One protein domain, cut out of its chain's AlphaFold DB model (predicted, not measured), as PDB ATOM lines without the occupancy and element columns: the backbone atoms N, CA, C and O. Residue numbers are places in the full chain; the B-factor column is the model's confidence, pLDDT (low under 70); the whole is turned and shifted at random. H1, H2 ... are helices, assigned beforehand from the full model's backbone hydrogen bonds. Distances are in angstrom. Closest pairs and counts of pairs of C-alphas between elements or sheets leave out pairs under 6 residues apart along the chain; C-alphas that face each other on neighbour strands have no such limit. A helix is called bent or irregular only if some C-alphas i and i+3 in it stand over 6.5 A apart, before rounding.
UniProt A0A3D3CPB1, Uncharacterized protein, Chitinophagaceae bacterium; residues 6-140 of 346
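What this domain is: This is residues 6 to 140 of the 346 residues of an uncharacterized protein of Chitinophagaceae bacterium (UniProt A0A3D3CPB1). One long helix, H3, runs through the core as a spine, and shorter helices are set round it, mostly crosswise. H2 folds back along its first half, H7 crosses that half and H8 crosses the second half, with H9 beyond H8 and H1 near H8 too; H6, with H4 and H5 near it, gathers at the far end of H3. The printed part has 135 residues, with nine named helices, H1 to H9 in chain order, and no named strand: all helix. It is compact, with a radius of gyration of the C-alphas of 15.0 A and spans of 44 by 34 by 24 A.

How they stand to each other: Start at H3, residues 35 to 55, the hub, touching four helices. H2, residues 15 to 22, touches its residues 37 to 44 alone, closest at the C-alphas of Ile 17 and Ala 41, 6.0 A; the two form a helical hairpin, at a shallow tilt of 24 degrees, opposite ways. H7, residues 104 to 111, touches residues 35 to 42 alone, about perpendicular at 78 degrees, with the C-alphas of Asn 39 and Gly 104 closest at 4.2 A. H8, residues 118 to 127, touches residues 45 to 52 alone, about perpendicular at 77 degrees, with the C-alphas of Ile 49 and Phe 127 closest at 5.3 A. H6, residues 83 to 91, touches residues 50 to 54 alone, at a steep tilt of 60 degrees, with the C-alphas of Leu 54 and Ile 87 closest at 6.6 A. H4, residues 58 to 61, and H5, residues 68 to 77, are each close to H6 but not clearly touching; the closest C-alphas are Glu 61 and Val 83, 6.7 A, and Leu 75 and Phe 86, 6.6 A. H1, residues 6 to 12, and H9, residues 132 to 139, only just touch, with 3 pairs of C-alphas within 8 A, Leu 7 and Trp 138 closest at 6.8 A. Each only just touches H8 as well, with 3 pairs; the closest C-alphas are Leu 7 and Leu 125, 7.8 A, and Leu 125 and Trp 135, 7.0 A. Every O i to N i+4 pair is within hydrogen-bond range in H1, H2, H3, H5, H6, H7 and H8, and 2 of 4 in H9; H4 is too short for such a pair.

Where its parts are: Find C-alpha 35 at (38.240, -10.068, -126.417); from there H3 runs 29.9 A to C-alpha 55 at (27.272, 8.055, -105.286). H5 and H8 each measure 14.2 A and H6 12.5 A. H9, ending at C-alpha 139, (45.849, -5.932, -103.181), is irregular: C-alphas 133 and 136 are 7.3 A apart.

The domain as a whole: The C-alphas farthest apart, Asn 25 and Gln 81, are 44.4 A apart. The printed part has no cut; its long links are H2 to H3 and H6 to H7. Look for pLDDT under 70 at residues 24 to 27 and 94 to 96.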
ATOM      1  N   LYS A   6      42.498 -13.520-105.154       91.06
ATOM      2  CA  LYS A   6      41.267 -13.183-104.422       91.06
ATOM      3  C   LYS A   6      40.369 -12.254-105.245       91.06
ATOM      4  O   LYS A   6      39.164 -12.483-105.352       91.06
ATOM      5  N   LEU A   7      40.964 -11.228-105.850       90.88
ATOM      6  CA  LEU A   7      40.257 -10.227-106.641       90.88
ATOM      7  C   LEU A   7      39.767 -10.824-107.965       90.88
ATOM      8  O   LEU A   7      38.604 -10.641-108.311       90.88
ATOM      9  N   LYS A   8      40.603 -11.629-108.641       91.50
ATOM     10  CA  LYS A   8      40.205 -12.383-109.843       91.50
ATOM     11  C   LYS A   8      38.964 -13.235-109.582       91.50
ATOM     12  O   LYS A   8      37.935 -12.995-110.202       91.50
ATOM     13  N   LYS A   9      39.020 -14.137-108.597       91.69
ATOM     14  CA  LYS A   9      37.899 -15.033-108.259       91.69
ATOM     15  C   LYS A   9      36.617 -14.277-107.909       91.69
ATOM     16  O   LYS A   9      35.531 -14.698-108.290       91.69
ATOM     17  N   SER A  10      36.737 -13.146-107.216       93.81
ATOM     18  CA  SER A  10      35.577 -12.330-106.836       93.81
ATOM     19  C   SER A  10      34.916 -11.666-108.048       93.81
ATOM     20  O   SER A  10      33.693 -11.620-108.132       93.81
ATOM     21  N   VAL A  11      35.706 -11.200-109.023       94.06
ATOM     22  CA  VAL A  11      35.174 -10.676-110.292       94.06
ATOM     23  C   VAL A  11      34.545 -11.796-111.124       94.06
ATOM     24  O   VAL A  11      33.467 -11.603-111.684       94.06
ATOM     25  N   GLU A  12      35.174 -12.971-111.180       92.62
ATOM     26  CA  GLU A  12      34.660 -14.136-111.913       92.62
ATOM     27  C   GLU A  12      33.300 -14.607-111.389       92.62
ATOM     28  O   GLU A  12      32.423 -14.953-112.179       92.62
ATOM     29  N   ALA A  13      33.131 -14.592-110.065       91.88
ATOM     30  CA  ALA A  13      31.922 -15.032-109.380       91.88
ATOM     31  C   ALA A  13      30.830 -13.952-109.283       91.88
ATOM     32  O   ALA A  13      29.744 -14.240-108.779       91.88
ATOM     33  N   HIS A  14      31.081 -12.720-109.743       94.62
ATOM     34  CA  HIS A  14      30.126 -11.628-109.567       94.62
ATOM     35  C   HIS A  14      28.799 -11.926-110.306       94.62
ATOM     36  O   HIS A  14      28.825 -12.118-111.530       94.62
ATOM     37  N   PRO A  15      27.631 -11.889-109.623       91.31
ATOM     38  CA  PRO A  15      26.348 -12.336-110.179       91.31
ATOM     39  C   PRO A  15      25.994 -11.707-111.530       91.31
ATOM     40  O   PRO A  15      25.680 -12.423-112.479       91.31
ATOM     41  N   ASP A  16      26.138 -10.383-111.657       89.56
ATOM     42  CA  ASP A  16      25.820  -9.666-112.901       89.56
ATOM     43  C   ASP A  16      26.679 -10.110-114.094       89.56
ATOM     44  O   ASP A  16      26.193 -10.164-115.225       89.56
ATOM     45  N   ILE A  17      27.955 -10.441-113.858       90.81
ATOM     46  CA  ILE A  17      28.851 -10.903-114.921       90.81
ATOM     47  C   ILE A  17      28.484 -12.335-115.313       90.81
ATOM     48  O   ILE A  17      28.342 -12.625-116.503       90.81
ATOM     49  N   VAL A  18      28.268 -13.210-114.328       89.88
ATOM     50  CA  VAL A  18      27.871 -14.606-114.561       89.88
ATOM     51  C   VAL A  18      26.553 -14.676-115.331       89.88
ATOM     52  O   VAL A  18      26.465 -15.390-116.330       89.88
ATOM     53  N   MET A  19      25.546 -13.903-114.917       87.56
ATOM     54  CA  MET A  19      24.240 -13.848-115.575       87.56
ATOM     55  C   MET A  19      24.363 -13.374-117.028       87.56
ATOM     56  O   MET A  19      23.837 -14.011-117.940       87.56
ATOM     57  N   ALA A  20      25.119 -12.302-117.277       85.50
ATOM     58  CA  ALA A  20      25.296 -11.771-118.626       85.50
ATOM     59  C   ALA A  20      26.078 -12.711-119.560       85.50
ATOM     60  O   ALA A  20      25.853 -12.705-120.773       85.50
ATOM     61  N   LEU A  21      27.005 -13.510-119.026       84.75
ATOM     62  CA  LEU A  21      27.769 -14.486-119.807       84.75
ATOM     63  C   LEU A  21      26.955 -15.756-120.097       84.75
ATOM     64  O   LEU A  21      26.992 -16.237-121.232       84.75
ATOM     65  N   LYS A  22      26.175 -16.248-119.123       81.12
ATOM     66  CA  LYS A  22      25.283 -17.411-119.284       81.12
ATOM     67  C   LYS A  22      24.165 -17.157-120.290       81.12
ATOM     68  O   LYS A  22      23.954 -17.988-121.164       81.12
ATOM     69  N   ASN A  23      23.533 -15.982-120.247       73.00
ATOM     70  CA  ASN A  23      22.459 -15.617-121.183       73.00
ATOM     71  C   ASN A  23      22.918 -15.551-122.651       73.00
ATOM     72  O   ASN A  23      22.089 -15.505-123.552       73.00
ATOM     73  N   ASN A  24      24.230 -15.545-122.906       67.19
ATOM     74  CA  ASN A  24      24.805 -15.548-124.249       67.19
ATOM     75  C   ASN A  24      25.386 -16.918-124.661       67.19
ATOM     76  O   ASN A  24      26.126 -16.968-125.644       67.19
ATOM     77  N   ASN A  25      25.113 -18.001-123.915       61.91
ATOM     78  CA  ASN A  25      25.668 -19.350-124.132       61.91
ATOM     79  C   ASN A  25      27.205 -19.379-124.254       61.91
ATOM     80  O   ASN A  25      27.766 -20.125-125.056       61.91
ATOM     81  N   ARG A  26      27.913 -18.535-123.491       66.50
ATOM     82  CA  ARG A  26      29.379 -18.423-123.579       66.50
ATOM     83  C   ARG A  26      30.078 -19.271-122.521       66.50
ATOM     84  O   ARG A  26      29.590 -19.400-121.400       66.50
ATOM     85  N   GLU A  27      31.258 -19.792-122.868       66.88
ATOM     86  CA  GLU A  27      32.170 -20.450-121.922       66.88
ATOM     87  C   GLU A  27      32.428 -19.511-120.727       66.88
ATOM     88  O   GLU A  27      32.607 -18.308-120.930       66.88
ATOM     89  N   ILE A  28      32.415 -20.044-119.495       74.81
ATOM     90  CA  ILE A  28      32.610 -19.288-118.234       74.81
ATOM     91  C   ILE A  28      34.087 -19.319-117.790       74.81
ATOM     92  O   ILE A  28      34.485 -18.660-116.835       74.81
ATOM     93  N   ASN A  29      34.946 -20.031-118.521       83.38
ATOM     94  CA  ASN A  29      36.370 -20.093-118.223       83.38
ATOM     95  C   ASN A  29      37.109 -18.822-118.683       83.38
ATOM     96  O   ASN A  29      37.494 -18.698-119.847       83.38
ATOM     97  N   TRP A  30      37.355 -17.898-117.751       87.75
ATOM     98  CA  TRP A  30      37.981 -16.598-118.019       87.75
ATOM     99  C   TRP A  30      39.368 -16.683-118.670       87.75
ATOM    100  O   TRP A  30      39.735 -15.797-119.443       87.75
ATOM    101  N   SER A  31      40.124 -17.760-118.428       83.69
ATOM    102  CA  SER A  31      41.434 -17.979-119.067       83.69
ATOM    103  C   SER A  31      41.336 -18.145-120.592       83.69
ATOM    104  O   SER A  31      42.266 -17.805-121.326       83.69
ATOM    105  N   ARG A  32      40.178 -18.605-121.082       85.25
ATOM    106  CA  ARG A  32      39.887 -18.862-122.499       85.25
ATOM    107  C   ARG A  32      39.042 -17.771-123.152       85.25
ATOM    108  O   ARG A  32      38.729 -17.858-124.335       85.25
ATOM    109  N   PHE A  33      38.692 -16.716-122.414       90.06
ATOM    110  CA  PHE A  33      37.839 -15.657-122.943       90.06
ATOM    111  C   PHE A  33      38.470 -14.938-124.139       90.06
ATOM    112  O   PHE A  33      39.611 -14.456-124.126       90.06
ATOM    113  N   THR A  34      37.648 -14.777-125.170       88.62
ATOM    114  CA  THR A  34      37.905 -13.886-126.297       88.62
ATOM    115  C   THR A  34      37.819 -12.422-125.862       88.62
ATOM    116  O   THR A  34      37.237 -12.072-124.828       88.62
ATOM    117  N   ARG A  35      38.345 -11.510-126.690       88.00
ATOM    118  CA  ARG A  35      38.240 -10.068-126.417       88.00
ATOM    119  C   ARG A  35      36.784  -9.605-126.289       88.00
ATOM    120  O   ARG A  35      36.495  -8.729-125.478       88.00
ATOM    121  N   THR A  36      35.868 -10.206-127.044       88.56
ATOM    122  CA  THR A  36      34.438  -9.876-127.020       88.56
ATOM    123  C   THR A  36      33.788 -10.220-125.678       88.56
ATOM    124  O   THR A  36      32.956  -9.457-125.188       88.56
ATOM    125  N   GLN A  37      34.194 -11.324-125.043       90.31
ATOM    126  CA  GLN A  37      33.751 -11.677-123.688       90.31
ATOM    127  C   GLN A  37      34.295 -10.692-122.647       90.31
ATOM    128  O   GLN A  37      33.529 -10.181-121.834       90.31
ATOM    129  N   PHE A  38      35.579 -10.329-122.730       93.44
ATOM    130  CA  PHE A  38      36.151  -9.312-121.843       93.44
ATOM    131  C   PHE A  38      35.524  -7.925-122.026       93.44
ATOM    132  O   PHE A  38      35.368  -7.197-121.050       93.44
ATOM    133  N   ASN A  39      35.136  -7.545-123.246       91.94
ATOM    134  CA  ASN A  39      34.414  -6.294-123.490       91.94
ATOM    135  C   ASN A  39      33.019  -6.309-122.847       91.94
ATOM    136  O   ASN A  39      32.597  -5.296-122.293       91.94
ATOM    137  N   LEU A  40      32.322  -7.450-122.880       90.81
ATOM    138  CA  LEU A  40      31.033  -7.602-122.206       90.81
ATOM    139  C   LEU A  40      31.181  -7.452-120.685       90.81
ATOM    140  O   LEU A  40      30.433  -6.685-120.081       90.81
ATOM    141  N   ALA A  41      32.178  -8.112-120.087       92.50
ATOM    142  CA  ALA A  41      32.483  -7.968-118.664       92.50
ATOM    143  C   ALA A  41      32.868  -6.520-118.307       92.50
ATOM    144  O   ALA A  41      32.308  -5.943-117.378       92.50
ATOM    145  N   ALA A  42      33.747  -5.888-119.096       94.31
ATOM    146  CA  ALA A  42      34.142  -4.491-118.910       94.31
ATOM    147  C   ALA A  42      32.940  -3.542-118.940       94.31
ATOM    148  O   ALA A  42      32.874  -2.619-118.139       94.31
ATOM    149  N   ARG A  43      31.966  -3.781-119.825       92.25
ATOM    150  CA  ARG A  43      30.749  -2.969-119.917       92.25
ATOM    151  C   ARG A  43      29.941  -2.996-118.615       92.25
ATOM    152  O   ARG A  43      29.491  -1.948-118.160       92.25
ATOM    153  N   ILE A  44      29.784  -4.175-118.016       92.38
ATOM    154  CA  ILE A  44      29.066  -4.367-116.744       92.38
ATOM    155  C   ILE A  44      29.826  -3.689-115.604       92.38
ATOM    156  O   ILE A  44      29.248  -2.892-114.865       92.38
ATOM    157  N   ILE A  45      31.135  -3.942-115.533       95.38
ATOM    158  CA  ILE A  45      32.038  -3.343-114.548       95.38
ATOM    159  C   ILE A  45      31.966  -1.816-114.616       95.38
ATOM    160  O   ILE A  45      31.709  -1.157-113.615       95.38
ATOM    161  N   ASN A  46      32.103  -1.248-115.812       94.94
ATOM    162  CA  ASN A  46      32.073   0.193-116.022       94.94
ATOM    163  C   ASN A  46      30.716   0.813-115.670       94.94
ATOM    164  O   ASN A  46      30.688   1.899-115.098       94.94
ATOM    165  N   LYS A  47      29.593   0.137-115.963       91.19
ATOM    166  CA  LYS A  47      28.255   0.614-115.567       91.19
ATOM    167  C   LYS A  47      28.141   0.700-114.043       91.19
ATOM    168  O   LYS A  47      27.659   1.709-113.537       91.19
ATOM    169  N   LYS A  48      28.613  -0.319-113.319       92.88
ATOM    170  CA  LYS A  48      28.630  -0.319-111.849       92.88
ATOM    171  C   LYS A  48      29.568   0.743-111.272       92.88
ATOM    172  O   LYS A  48      29.122   1.531-110.449       92.88
ATOM    173  N   ILE A  49      30.806   0.839-111.760       94.62
ATOM    174  CA  ILE A  49      31.761   1.859-111.293       94.62
ATOM    175  C   ILE A  49      31.196   3.264-111.502       94.62
ATOM    176  O   ILE A  49      31.275   4.079-110.597       94.62
ATOM    177  N   THR A  50      30.586   3.558-112.656       92.00
ATOM    178  CA  THR A  50      29.975   4.876-112.890       92.00
ATOM    179  C   THR A  50      28.878   5.181-111.870       92.00
ATOM    180  O   THR A  50      28.833   6.295-111.364       92.00
ATOM    181  N   ARG A  51      28.025   4.209-111.511       88.56
ATOM    182  CA  ARG A  51      27.025   4.412-110.446       88.56
ATOM    183  C   ARG A  51      27.686   4.712-109.103       88.56
ATOM    184  O   ARG A  51      27.250   5.631-108.419       88.56
ATOM    185  N   GLU A  52      28.740   3.981-108.757       89.06
ATOM    186  CA  GLU A  52      29.481   4.212-107.514       89.06
ATOM    187  C   GLU A  52      30.203   5.560-107.501       89.06
ATOM    188  O   GLU A  52      30.208   6.237-106.486       89.06
ATOM    189  N   VAL A  53      30.717   6.022-108.638       88.88
ATOM    190  CA  VAL A  53      31.290   7.369-108.782       88.88
ATOM    191  C   VAL A  53      30.236   8.461-108.608       88.88
ATOM    192  O   VAL A  53      30.513   9.491-108.003       88.88
ATOM    193  N   LEU A  54      29.017   8.250-109.111       84.62
ATOM    194  CA  LEU A  54      27.915   9.199-108.921       84.62
ATOM    195  C   LEU A  54      27.445   9.255-107.460       84.62
ATOM    196  O   LEU A  54      27.018  10.312-106.997       84.62
ATOM    197  N   ARG A  55      27.539   8.135-106.733       80.25
ATOM    198  CA  ARG A  55      27.272   8.055-105.286       80.25
ATOM    199  C   ARG A  55      28.418   8.629-104.457       80.25
ATOM    200  O   ARG A  55      28.174   9.280-103.446       80.25
ATOM    201  N   ASN A  56      29.653   8.412-104.898       82.88
ATOM    202  CA  ASN A  56      30.876   8.804-104.217       82.88
ATOM    203  C   ASN A  56      31.869   9.487-105.185       82.88
ATOM    204  O   ASN A  56      32.778   8.834-105.719       82.88
ATOM    205  N   PRO A  57      31.725  10.810-105.397       81.50
ATOM    206  CA  PRO A  57      32.610  11.583-106.271       81.50
ATOM    207  C   PRO A  57      34.088  11.569-105.850       81.50
ATOM    208  O   PRO A  57      34.960  11.726-106.711       81.50
ATOM    209  N   ASP A  58      34.390  11.306-104.570       81.25
ATOM    210  CA  ASP A  58      35.760  11.286-104.030       81.25
ATOM    211  C   ASP A  58      36.655  10.281-104.772       81.25
ATOM    212  O   ASP A  58      37.858  10.496-104.918       81.25
ATOM    213  N   LEU A  59      36.071   9.212-105.327       84.06
ATOM    214  CA  LEU A  59      36.779   8.229-106.153       84.06
ATOM    215  C   LEU A  59      37.522   8.874-107.338       84.06
ATOM    216  O   LEU A  59      38.588   8.399-107.747       84.06
ATOM    217  N   VAL A  60      36.962   9.955-107.885       88.19
ATOM    218  CA  VAL A  60      37.521  10.719-109.004       88.19
ATOM    219  C   VAL A  60      38.311  11.920-108.501       88.19
ATOM    220  O   VAL A  60      39.431  12.121-108.963       88.19
ATOM    221  N   GLU A  61      37.775  12.682-107.543       80.75
ATOM    222  CA  GLU A  61      38.434  13.886-107.011       80.75
ATOM    223  C   GLU A  61      39.801  13.572-106.388       80.75
ATOM    224  O   GLU A  61      40.772  14.299-106.597       80.75
ATOM    225  N   MET A  62      39.914  12.432-105.702       79.12
ATOM    226  CA  MET A  62      41.163  11.950-105.106       79.12
ATOM    227  C   MET A  62      42.027  11.125-106.063       79.12
ATOM    228  O   MET A  62      43.044  10.567-105.654       79.12
ATOM    229  N   ASN A  63      41.652  11.029-107.341       82.50
ATOM    230  CA  ASN A  63      42.374  10.259-108.353       82.50
ATOM    231  C   ASN A  63      42.551   8.762-107.998       82.50
ATOM    232  O   ASN A  63      43.558   8.139-108.348       82.50
ATOM    233  N   LEU A  64      41.578   8.158-107.302       85.25
ATOM    234  CA  LEU A  64      41.688   6.769-106.838       85.25
ATOM    235  C   LEU A  64      41.497   5.766-107.978       85.25
ATOM    236  O   LEU A  64      42.212   4.766-108.047       85.25
ATOM    237  N   ILE A  65      40.556   6.036-108.887       89.75
ATOM    238  CA  ILE A  65      40.221   5.152-110.023       89.75
ATOM    239  C   ILE A  65      40.536   5.760-111.399       89.75
ATOM    240  O   ILE A  65      40.414   5.097-112.434       89.75
ATOM    241  N   THR A  66      40.997   7.010-111.418       89.81
ATOM    242  CA  THR A  66      41.530   7.700-112.595       89.81
ATOM    243  C   THR A  66      42.753   8.510-112.187       89.81
ATOM    244  O   THR A  66      42.781   9.058-111.097       89.81
ATOM    245  N   GLY A  67      43.793   8.560-113.017       82.81
ATOM    246  CA  GLY A  67      45.001   9.326-112.690       82.81
ATOM    247  C   GLY A  67      44.849  10.797-113.065       82.81
ATOM    248  O   GLY A  67      44.214  11.089-114.076       82.81
ATOM    249  N   LYS A  68      45.511  11.700-112.332       83.75
ATOM    250  CA  LYS A  68      45.428  13.162-112.518       83.75
ATOM    251  C   LYS A  68      45.586  13.615-113.976       83.75
ATOM    252  O   LYS A  68      44.682  14.227-114.527       83.75
ATOM    253  N   GLN A  69      46.673  13.215-114.638       85.12
ATOM    254  CA  GLN A  69      46.923  13.568-116.047       85.12
ATOM    255  C   GLN A  69      45.836  13.044-116.999       85.12
ATOM    256  O   GLN A  69      45.494  13.676-117.998       85.12
ATOM    257  N   HIS A  70      45.288  11.856-116.714       87.06
ATOM    258  CA  HIS A  70      44.209  11.302-117.523       87.06
ATOM    259  C   HIS A  70      42.911  12.075-117.298       87.06
ATOM    260  O   HIS A  70      42.226  12.377-118.270       87.06
ATOM    261  N   LEU A  71      42.604  12.420-116.046       90.00
ATOM    262  CA  LEU A  71      41.450  13.230-115.684       90.00
ATOM    263  C   LEU A  71      41.517  14.608-116.350       90.00
ATOM    264  O   LEU A  71      40.575  14.970-117.038       90.00
ATOM    265  N   GLU A  72      42.642  15.319-116.264       87.75
ATOM    266  CA  GLU A  72      42.848  16.614-116.936       87.75
ATOM    267  C   GLU A  72      42.617  16.521-118.452       87.75
ATOM    268  O   GLU A  72      41.885  17.324-119.032       87.75
ATOM    269  N   LYS A  73      43.153  15.477-119.099       92.31
ATOM    270  CA  LYS A  73      42.903  15.219-120.524       92.31
ATOM    271  C   LYS A  73      41.418  14.985-120.818       92.31
ATOM    272  O   LYS A  73      40.924  15.419-121.859       92.31
ATOM    273  N   GLN A  74      40.711  14.272-119.943       90.69
ATOM    274  CA  GLN A  74      39.277  14.010-120.087       90.69
ATOM    275  C   GLN A  74      38.452  15.282-119.893       90.69
ATOM    276  O   GLN A  74      37.582  15.540-120.719       90.69
ATOM    277  N   LEU A  75      38.772  16.099-118.885       88.75
ATOM    278  CA  LEU A  75      38.153  17.406-118.658       88.75
ATOM    279  C   LEU A  75      38.267  18.286-119.903       88.75
ATOM    280  O   LEU A  75      37.256  18.754-120.422       88.75
ATOM    281  N   PHE A  76      39.476  18.397-120.456       91.81
ATOM    282  CA  PHE A  76      39.717  19.140-121.689       91.81
ATOM    283  C   PHE A  76      38.912  18.585-122.875       91.81
ATOM    284  O   PHE A  76      38.205  19.325-123.556       91.81
ATOM    285  N   THR A  77      38.969  17.268-123.105       92.19
ATOM    286  CA  THR A  77      38.293  16.613-124.243       92.19
ATOM    287  C   THR A  77      36.771  16.772-124.179       92.19
ATOM    288  O   THR A  77      36.117  16.952-125.203       92.19
ATOM    289  N   LEU A  78      36.206  16.705-122.975       89.69
ATOM    290  CA  LEU A  78      34.769  16.787-122.723       89.69
ATOM    291  C   LEU A  78      34.289  18.220-122.460       89.69
ATOM    292  O   LEU A  78      33.116  18.407-122.147       89.69
ATOM    293  N   LYS A  79      35.175  19.220-122.583       91.75
ATOM    294  CA  LYS A  79      34.902  20.636-122.287       91.75
ATOM    295  C   LYS A  79      34.308  20.857-120.887       91.75
ATOM    296  O   LYS A  79      33.456  21.719-120.706       91.75
ATOM    297  N   CYS A  80      34.747  20.065-119.910       85.44
ATOM    298  CA  CYS A  80      34.391  20.232-118.503       85.44
ATOM    299  C   CYS A  80      35.448  21.114-117.832       85.44
ATOM    300  O   CYS A  80      36.632  20.777-117.860       85.44
ATOM    301  N   GLN A  81      35.042  22.222-117.216       77.62
ATOM    302  CA  GLN A  81      35.953  23.133-116.513       77.62
ATOM    303  C   GLN A  81      36.317  22.620-115.118       77.62
ATOM    304  O   GLN A  81      37.358  22.966-114.565       77.62
ATOM    305  N   THR A  82      35.465  21.770-114.545       79.62
ATOM    306  CA  THR A  82      35.621  21.253-113.186       79.62
ATOM    307  C   THR A  82      35.376  19.747-113.123       79.62
ATOM    308  O   THR A  82      34.678  19.171-113.962       79.62
ATOM    309  N   VAL A  83      35.909  19.093-112.084       79.06
ATOM    310  CA  VAL A  83      35.591  17.681-111.801       79.06
ATOM    311  C   VAL A  83      34.091  17.510-111.560       79.06
ATOM    312  O   VAL A  83      33.507  16.548-112.043       79.06
ATOM    313  N   PHE A  84      33.439  18.482-110.919       81.00
ATOM    314  CA  PHE A  84      31.987  18.494-110.735       81.00
ATOM    315  C   PHE A  84      31.222  18.410-112.066       81.00
ATOM    316  O   PHE A  84      30.313  17.593-112.205       81.00
ATOM    317  N   GLU A  85      31.611  19.199-113.071       75.69
ATOM    318  CA  GLU A  85      31.009  19.126-114.407       75.69
ATOM    319  C   GLU A  85      31.235  17.775-115.078       75.69
ATOM    320  O   GLU A  85      30.332  17.269-115.743       75.69
ATOM    321  N   PHE A  86      32.398  17.164-114.862       88.25
ATOM    322  CA  PHE A  86      32.677  15.819-115.346       88.25
ATOM    323  C   PHE A  86      31.808  14.761-114.660       88.25
ATOM    324  O   PHE A  86      31.239  13.909-115.339       88.25
ATOM    325  N   ILE A  87      31.612  14.843-113.342       85.75
ATOM    326  CA  ILE A  87      30.671  13.973-112.622       85.75
ATOM    327  C   ILE A  87      29.238  14.186-113.133       85.75
ATOM    328  O   ILE A  87      28.521  13.215-113.380       85.75
ATOM    329  N   ARG A  88      28.826  15.435-113.384       82.62
ATOM    330  CA  ARG A  88      27.524  15.744-113.996       82.62
ATOM    331  C   ARG A  88      27.402  15.150-115.401       82.62
ATOM    332  O   ARG A  88      26.372  14.568-115.729       82.62
ATOM    333  N   TYR A  89      28.454  15.246-116.213       88.81
ATOM    334  CA  TYR A  89      28.520  14.610-117.529       88.81
ATOM    335  C   TYR A  89      28.312  13.095-117.429       88.81
ATOM    336  O   TYR A  89      27.520  12.548-118.192       88.81
ATOM    337  N   LEU A  90      28.955  12.429-116.462       88.38
ATOM    338  CA  LEU A  90      28.766  10.997-116.220       88.38
ATOM    339  C   LEU A  90      27.314  10.655-115.858       88.38
ATOM    340  O   LEU A  90      26.810   9.632-116.315       88.38
ATOM    341  N   GLY A  91      26.643  11.508-115.079       80.94
ATOM    342  CA  GLY A  91      25.231  11.343-114.714       80.94
ATOM    343  C   GLY A  91      24.275  11.496-115.899       80.94
ATOM    344  O   GLY A  91      23.232  10.851-115.935       80.94
ATOM    345  N   ASN A  92      24.670  12.285-116.898       82.31
ATOM    346  CA  ASN A  92      23.905  12.508-118.126       82.31
ATOM    347  C   ASN A  92      24.175  11.453-119.212       82.31
ATOM    348  O   ASN A  92      23.614  11.529-120.311       82.31
ATOM    349  N   LEU A  93      25.043  10.471-118.952       78.00
ATOM    350  CA  LEU A  93      25.223   9.350-119.864       78.00
ATOM    351  C   LEU A  93      23.966   8.473-119.829       78.00
ATOM    352  O   LEU A  93      23.688   7.796-118.842       78.00
ATOM    353  N   GLY A  94      23.203   8.493-120.924       62.81
ATOM    354  CA  GLY A  94      22.030   7.635-121.084       62.81
ATOM    355  C   GLY A  94      22.374   6.144-121.007       62.81
ATOM    356  O   GLY A  94      23.536   5.746-121.077       62.81
ATOM    357  N   GLU A  95      21.350   5.293-120.935       60.91
ATOM    358  CA  GLU A  95      21.501   3.862-120.632       60.91
ATOM    359  C   GLU A  95      22.460   3.088-121.565       60.91
ATOM    360  O   GLU A  95      23.093   2.111-121.150       60.91
ATOM    361  N   TYR A  96      22.616   3.554-122.807       62.88
ATOM    362  CA  TYR A  96      23.459   2.934-123.832       62.88
ATOM    363  C   TYR A  96      24.885   3.500-123.919       62.88
ATOM    364  O   TYR A  96      25.721   2.930-124.623       62.88
ATOM    365  N   ARG A  97      25.196   4.603-123.223       76.75
ATOM    366  CA  ARG A  97      26.535   5.212-123.214       76.75
ATOM    367  C   ARG A  97      27.211   4.945-121.878       76.75
ATOM    368  O   ARG A  97      26.698   5.295-120.827       76.75
ATOM    369  N   ILE A  98      28.382   4.313-121.916       83.00
ATOM    370  CA  ILE A  98      29.113   3.904-120.713       83.00
ATOM    371  C   ILE A  98      30.503   4.523-120.745       83.00
ATOM    372  O   ILE A  98      31.234   4.384-121.728       83.00
ATOM    373  N   TYR A  99      30.871   5.192-119.655       91.12
ATOM    374  CA  TYR A  99      32.223   5.698-119.475       91.12
ATOM    375  C   TYR A  99      33.201   4.552-119.199       91.12
ATOM    376  O   TYR A  99      32.936   3.673-118.381       91.12
ATOM    377  N   ASN A 100      34.347   4.550-119.877       90.88
ATOM    378  CA  ASN A 100      35.284   3.432-119.833       90.88
ATOM    379  C   ASN A 100      36.342   3.598-118.731       90.88
ATOM    380  O   ASN A 100      37.452   4.060-118.992       90.88
ATOM    381  N   TRP A 101      36.034   3.140-117.516       93.56
ATOM    382  CA  TRP A 101      36.997   3.081-116.406       93.56
ATOM    383  C   TRP A 101      38.049   1.993-116.615       93.56
ATOM    384  O   TRP A 101      39.243   2.214-116.397       93.56
ATOM    385  N   ILE A 102      37.633   0.822-117.090       93.44
ATOM    386  CA  ILE A 102      38.510  -0.281-117.477       93.44
ATOM    387  C   ILE A 102      38.112  -0.807-118.856       93.44
ATOM    388  O   ILE A 102      36.937  -0.891-119.201       93.44
ATOM    389  N   SER A 103      39.104  -1.144-119.680       93.25
ATOM    390  CA  SER A 103      38.854  -1.698-121.014       93.25
ATOM    391  C   SER A 103      38.873  -3.225-120.986       93.25
ATOM    392  O   SER A 103      39.592  -3.826-120.183       93.25
ATOM    393  N   GLY A 104      38.184  -3.871-121.931       91.75
ATOM    394  CA  GLY A 104      38.306  -5.321-122.109       91.75
ATOM    395  C   GLY A 104      39.735  -5.762-122.454       91.75
ATOM    396  O   GLY A 104      40.135  -6.860-122.086       91.75
ATOM    397  N   LYS A 105      40.557  -4.891-123.073       93.00
ATOM    398  CA  LYS A 105      42.008  -5.132-123.253       93.00
ATOM    399  C   LYS A 105      42.712  -5.302-121.921       93.00
ATOM    400  O   LYS A 105      43.504  -6.220-121.749       93.00
ATOM    401  N   THR A 106      42.430  -4.382-121.009       92.19
ATOM    402  CA  THR A 106      43.039  -4.329-119.685       92.19
ATOM    403  C   THR A 106      42.631  -5.547-118.863       92.19
ATOM    404  O   THR A 106      43.504  -6.216-118.325       92.19
ATOM    405  N   LEU A 107      41.339  -5.898-118.849       92.19
ATOM    406  CA  LEU A 107      40.863  -7.114-118.183       92.19
ATOM    407  C   LEU A 107      41.500  -8.376-118.769       92.19
ATOM    408  O   LEU A 107      42.033  -9.189-118.025       92.19
ATOM    409  N   GLN A 108      41.522  -8.508-120.099       92.62
ATOM    410  CA  GLN A 108      42.156  -9.651-120.755       92.62
ATOM    411  C   GLN A 108      43.627  -9.789-120.355       92.62
ATOM    412  O   GLN A 108      44.097 -10.898-120.124       92.62
ATOM    413  N   SER A 109      44.344  -8.667-120.254       92.12
ATOM    414  CA  SER A 109      45.733  -8.657-119.808       92.12
ATOM    415  C   SER A 109      45.881  -9.231-118.398       92.12
ATOM    416  O   SER A 109      46.775 -10.033-118.177       92.12
ATOM    417  N   TYR A 110      45.003  -8.877-117.454       91.19
ATOM    418  CA  TYR A 110      45.115  -9.317-116.051       91.19
ATOM    419  C   TYR A 110      44.858 -10.816-115.872       91.19
ATOM    420  O   TYR A 110      45.470 -11.456-115.015       91.19
ATOM    421  N   TRP A 111      43.986 -11.385-116.705       89.88
ATOM    422  CA  TRP A 111      43.711 -12.823-116.742       89.88
ATOM    423  C   TRP A 111      44.731 -13.629-117.554       89.88
ATOM    424  O   TRP A 111      44.725 -14.852-117.485       89.88
ATOM    425  N   LYS A 112      45.636 -12.952-118.268       88.31
ATOM    426  CA  LYS A 112      46.785 -13.539-118.975       88.31
ATOM    427  C   LYS A 112      48.117 -13.124-118.343       88.31
ATOM    428  O   LYS A 112      49.081 -12.867-119.051       88.31
ATOM    429  N   GLU A 113      48.125 -12.986-117.018       85.06
ATOM    430  CA  GLU A 113      49.318 -12.694-116.199       85.06
ATOM    431  C   GLU A 113      50.025 -11.358-116.483       85.06
ATOM    432  O   GLU A 113      51.108 -11.091-115.965       85.06
ATOM    433  N   GLY A 114      49.392 -10.469-117.247       84.75
ATOM    434  CA  GLY A 114      49.903  -9.129-117.489       84.75
ATOM    435  C   GLY A 114      49.833  -8.240-116.249       84.75
ATOM    436  O   GLY A 114      49.014  -8.428-115.344       84.75
ATOM    437  N   GLU A 115      50.680  -7.217-116.236       82.69
ATOM    438  CA  GLU A 115      50.791  -6.308-115.103       82.69
ATOM    439  C   GLU A 115      49.555  -5.429-114.903       82.69
ATOM    440  O   GLU A 115      49.025  -4.812-115.833       82.69
ATOM    441  N   ALA A 116      49.140  -5.307-113.645       82.88
ATOM    442  CA  ALA A 116      48.029  -4.484-113.222       82.88
ATOM    443  C   ALA A 116      48.506  -3.155-112.626       82.88
ATOM    444  O   ALA A 116      49.297  -3.100-111.684       82.88
ATOM    445  N   LYS A 117      47.989  -2.054-113.185       84.31
ATOM    446  CA  LYS A 117      48.221  -0.703-112.667       84.31
ATOM    447  C   LYS A 117      47.317  -0.467-111.463       84.31
ATOM    448  O   LYS A 117      46.123  -0.745-111.548       84.31
ATOM    449  N   TYR A 118      47.856   0.146-110.412       84.44
ATOM    450  CA  TYR A 118      47.152   0.406-109.150       84.44
ATOM    451  C   TYR A 118      45.760   1.034-109.344       84.44
ATOM    452  O   TYR A 118      44.761   0.510-108.869       84.44
ATOM    453  N   ILE A 119      45.674   2.074-110.179       85.75
ATOM    454  CA  ILE A 119      44.426   2.780-110.523       85.75
ATOM    455  C   ILE A 119      43.348   1.833-111.087       85.75
ATOM    456  O   ILE A 119      42.161   1.987-110.817       85.75
ATOM    457  N   LYS A 120      43.743   0.836-111.882       90.81
ATOM    458  CA  LYS A 120      42.806  -0.124-112.485       90.81
ATOM    459  C   LYS A 120      42.428  -1.249-111.527       90.81
ATOM    460  O   LYS A 120      41.344  -1.800-111.660       90.81
ATOM    461  N   ILE A 121      43.280  -1.551-110.554       90.06
ATOM    462  CA  ILE A 121      42.942  -2.458-109.454       90.06
ATOM    463  C   ILE A 121      41.918  -1.791-108.537       90.06
ATOM    464  O   ILE A 121      40.903  -2.404-108.227       90.06
ATOM    465  N   ASN A 122      42.116  -0.514-108.200       91.19
ATOM    466  CA  ASN A 122      41.143   0.282-107.449       91.19
ATOM    467  C   ASN A 122      39.782   0.319-108.149       91.19
ATOM    468  O   ASN A 122      38.758   0.128-107.507       91.19
ATOM    469  N   ALA A 123      39.763   0.478-109.475       93.12
ATOM    470  CA  ALA A 123      38.527   0.411-110.252       93.12
ATOM    471  C   ALA A 123      37.789  -0.934-110.071       93.12
ATOM    472  O   ALA A 123      36.566  -0.955-109.956       93.12
ATOM    473  N   LEU A 124      38.516  -2.056-109.991       94.94
ATOM    474  CA  LEU A 124      37.917  -3.366-109.718       94.94
ATOM    475  C   LEU A 124      37.463  -3.527-108.260       94.94
ATOM    476  O   LEU A 124      36.447  -4.168-108.021       94.94
ATOM    477  N   LEU A 125      38.174  -2.937-107.297       94.19
ATOM    478  CA  LEU A 125      37.758  -2.922-105.888       94.19
ATOM    479  C   LEU A 125      36.467  -2.121-105.692       94.19
ATOM    480  O   LEU A 125      35.582  -2.574-104.973       94.19
ATOM    481  N   VAL A 126      36.331  -0.989-106.390       94.50
ATOM    482  CA  VAL A 126      35.085  -0.208-106.445       94.50
ATOM    483  C   VAL A 126      33.960  -1.018-107.079       94.50
ATOM    484  O   VAL A 126      32.858  -1.043-106.551       94.50
ATOM    485  N   PHE A 127      34.224  -1.717-108.187       96.19
ATOM    486  CA  PHE A 127      33.228  -2.592-108.814       96.19
ATOM    487  C   PHE A 127      32.713  -3.689-107.872       96.19
ATOM    488  O   PHE A 127      31.524  -4.001-107.892       96.19
ATOM    489  N   LEU A 128      33.608  -4.270-107.074       94.69
ATOM    490  CA  LEU A 128      33.283  -5.281-106.069       94.69
ATOM    491  C   LEU A 128      32.696  -4.683-104.780       94.69
ATOM    492  O   LEU A 128      32.422  -5.440-103.855       94.69
ATOM    493  N   GLU A 129      32.532  -3.356-104.714       90.69
ATOM    494  CA  GLU A 129      31.990  -2.630-103.559       90.69
ATOM    495  C   GLU A 129      32.778  -2.921-102.260       90.69
ATOM    496  O   GLU A 129      32.234  -2.940-101.160       90.69
ATOM    497  N   ILE A 130      34.096  -3.146-102.381       88.06
ATOM    498  CA  ILE A 130      34.966  -3.424-101.230       88.06
ATOM    499  C   ILE A 130      35.212  -2.129-100.442       88.06
ATOM    500  O   ILE A 130      35.672  -1.146-101.039       88.06
ATOM    501  N   PRO A 131      34.999  -2.120 -99.110       83.31
ATOM    502  CA  PRO A 131      35.292  -0.964 -98.272       83.31
ATOM    503  C   PRO A 131      36.741  -0.497 -98.428       83.31
ATOM    504  O   PRO A 131      37.667  -1.306 -98.450       83.31
ATOM    505  N   PHE A 132      36.954   0.820 -98.494       77.31
ATOM    506  CA  PHE A 132      38.283   1.403 -98.723       77.31
ATOM    507  C   PHE A 132      39.337   0.941 -97.702       77.31
ATOM    508  O   PHE A 132      40.496   0.733 -98.062       77.31
ATOM    509  N   ALA A 133      38.926   0.707 -96.449       80.25
ATOM    510  CA  ALA A 133      39.787   0.190 -95.383       80.25
ATOM    511  C   ALA A 133      40.444  -1.160 -95.738       80.25
ATOM    512  O   ALA A 133      41.588  -1.412 -95.356       80.25
ATOM    513  N   ASP A 134      39.770  -1.988 -96.539       83.00
ATOM    514  CA  ASP A 134      40.226  -3.334 -96.882       83.00
ATOM    515  C   ASP A 134      41.055  -3.383 -98.172       83.00
ATOM    516  O   ASP A 134      41.624  -4.425 -98.506       83.00
ATOM    517  N   TRP A 135      41.174  -2.277 -98.917       86.50
ATOM    518  CA  TRP A 135      41.816  -2.282-100.238       86.50
ATOM    519  C   TRP A 135      43.251  -2.803-100.191       86.50
ATOM    520  O   TRP A 135      43.635  -3.637-101.011       86.50
ATOM    521  N   SER A 136      44.026  -2.383 -99.190       82.81
ATOM    522  CA  SER A 136      45.414  -2.826 -99.024       82.81
ATOM    523  C   SER A 136      45.528  -4.342 -98.801       82.81
ATOM    524  O   SER A 136      46.422  -4.984 -99.356       82.81
ATOM    525  N   ALA A 137      44.598  -4.932 -98.045       85.19
ATOM    526  CA  ALA A 137      44.551  -6.365 -97.778       85.19
ATOM    527  C   ALA A 137      44.134  -7.168 -99.017       85.19
ATOM    528  O   ALA A 137      44.587  -8.291 -99.213       85.19
ATOM    529  N   TRP A 138      43.293  -6.594 -99.878       86.12
ATOM    530  CA  TRP A 138      42.866  -7.224-101.129       86.12
ATOM    531  C   TRP A 138      43.904  -7.132-102.252       86.12
ATOM    532  O   TRP A 138      43.908  -7.969-103.159       86.12
ATOM    533  N   GLN A 139      44.780  -6.130-102.201       83.38
ATOM    534  CA  GLN A 139      45.849  -5.932-103.181       83.38
ATOM    535  C   GLN A 139      47.089  -6.786-102.904       83.38
ATOM    536  O   GLN A 139      47.796  -7.142-103.844       83.38
ATOM    537  N   LYS A 140      47.348  -7.141-101.640       75.00
ATOM    538  CA  LYS A 140      48.442  -8.043-101.263       75.00
ATOM    539  C   LYS A 140      48.027  -9.494-101.511       75.00
ATOM    540  O   LYS A 140      47.039  -9.964-100.953       75.00
TER     541      LYS A 140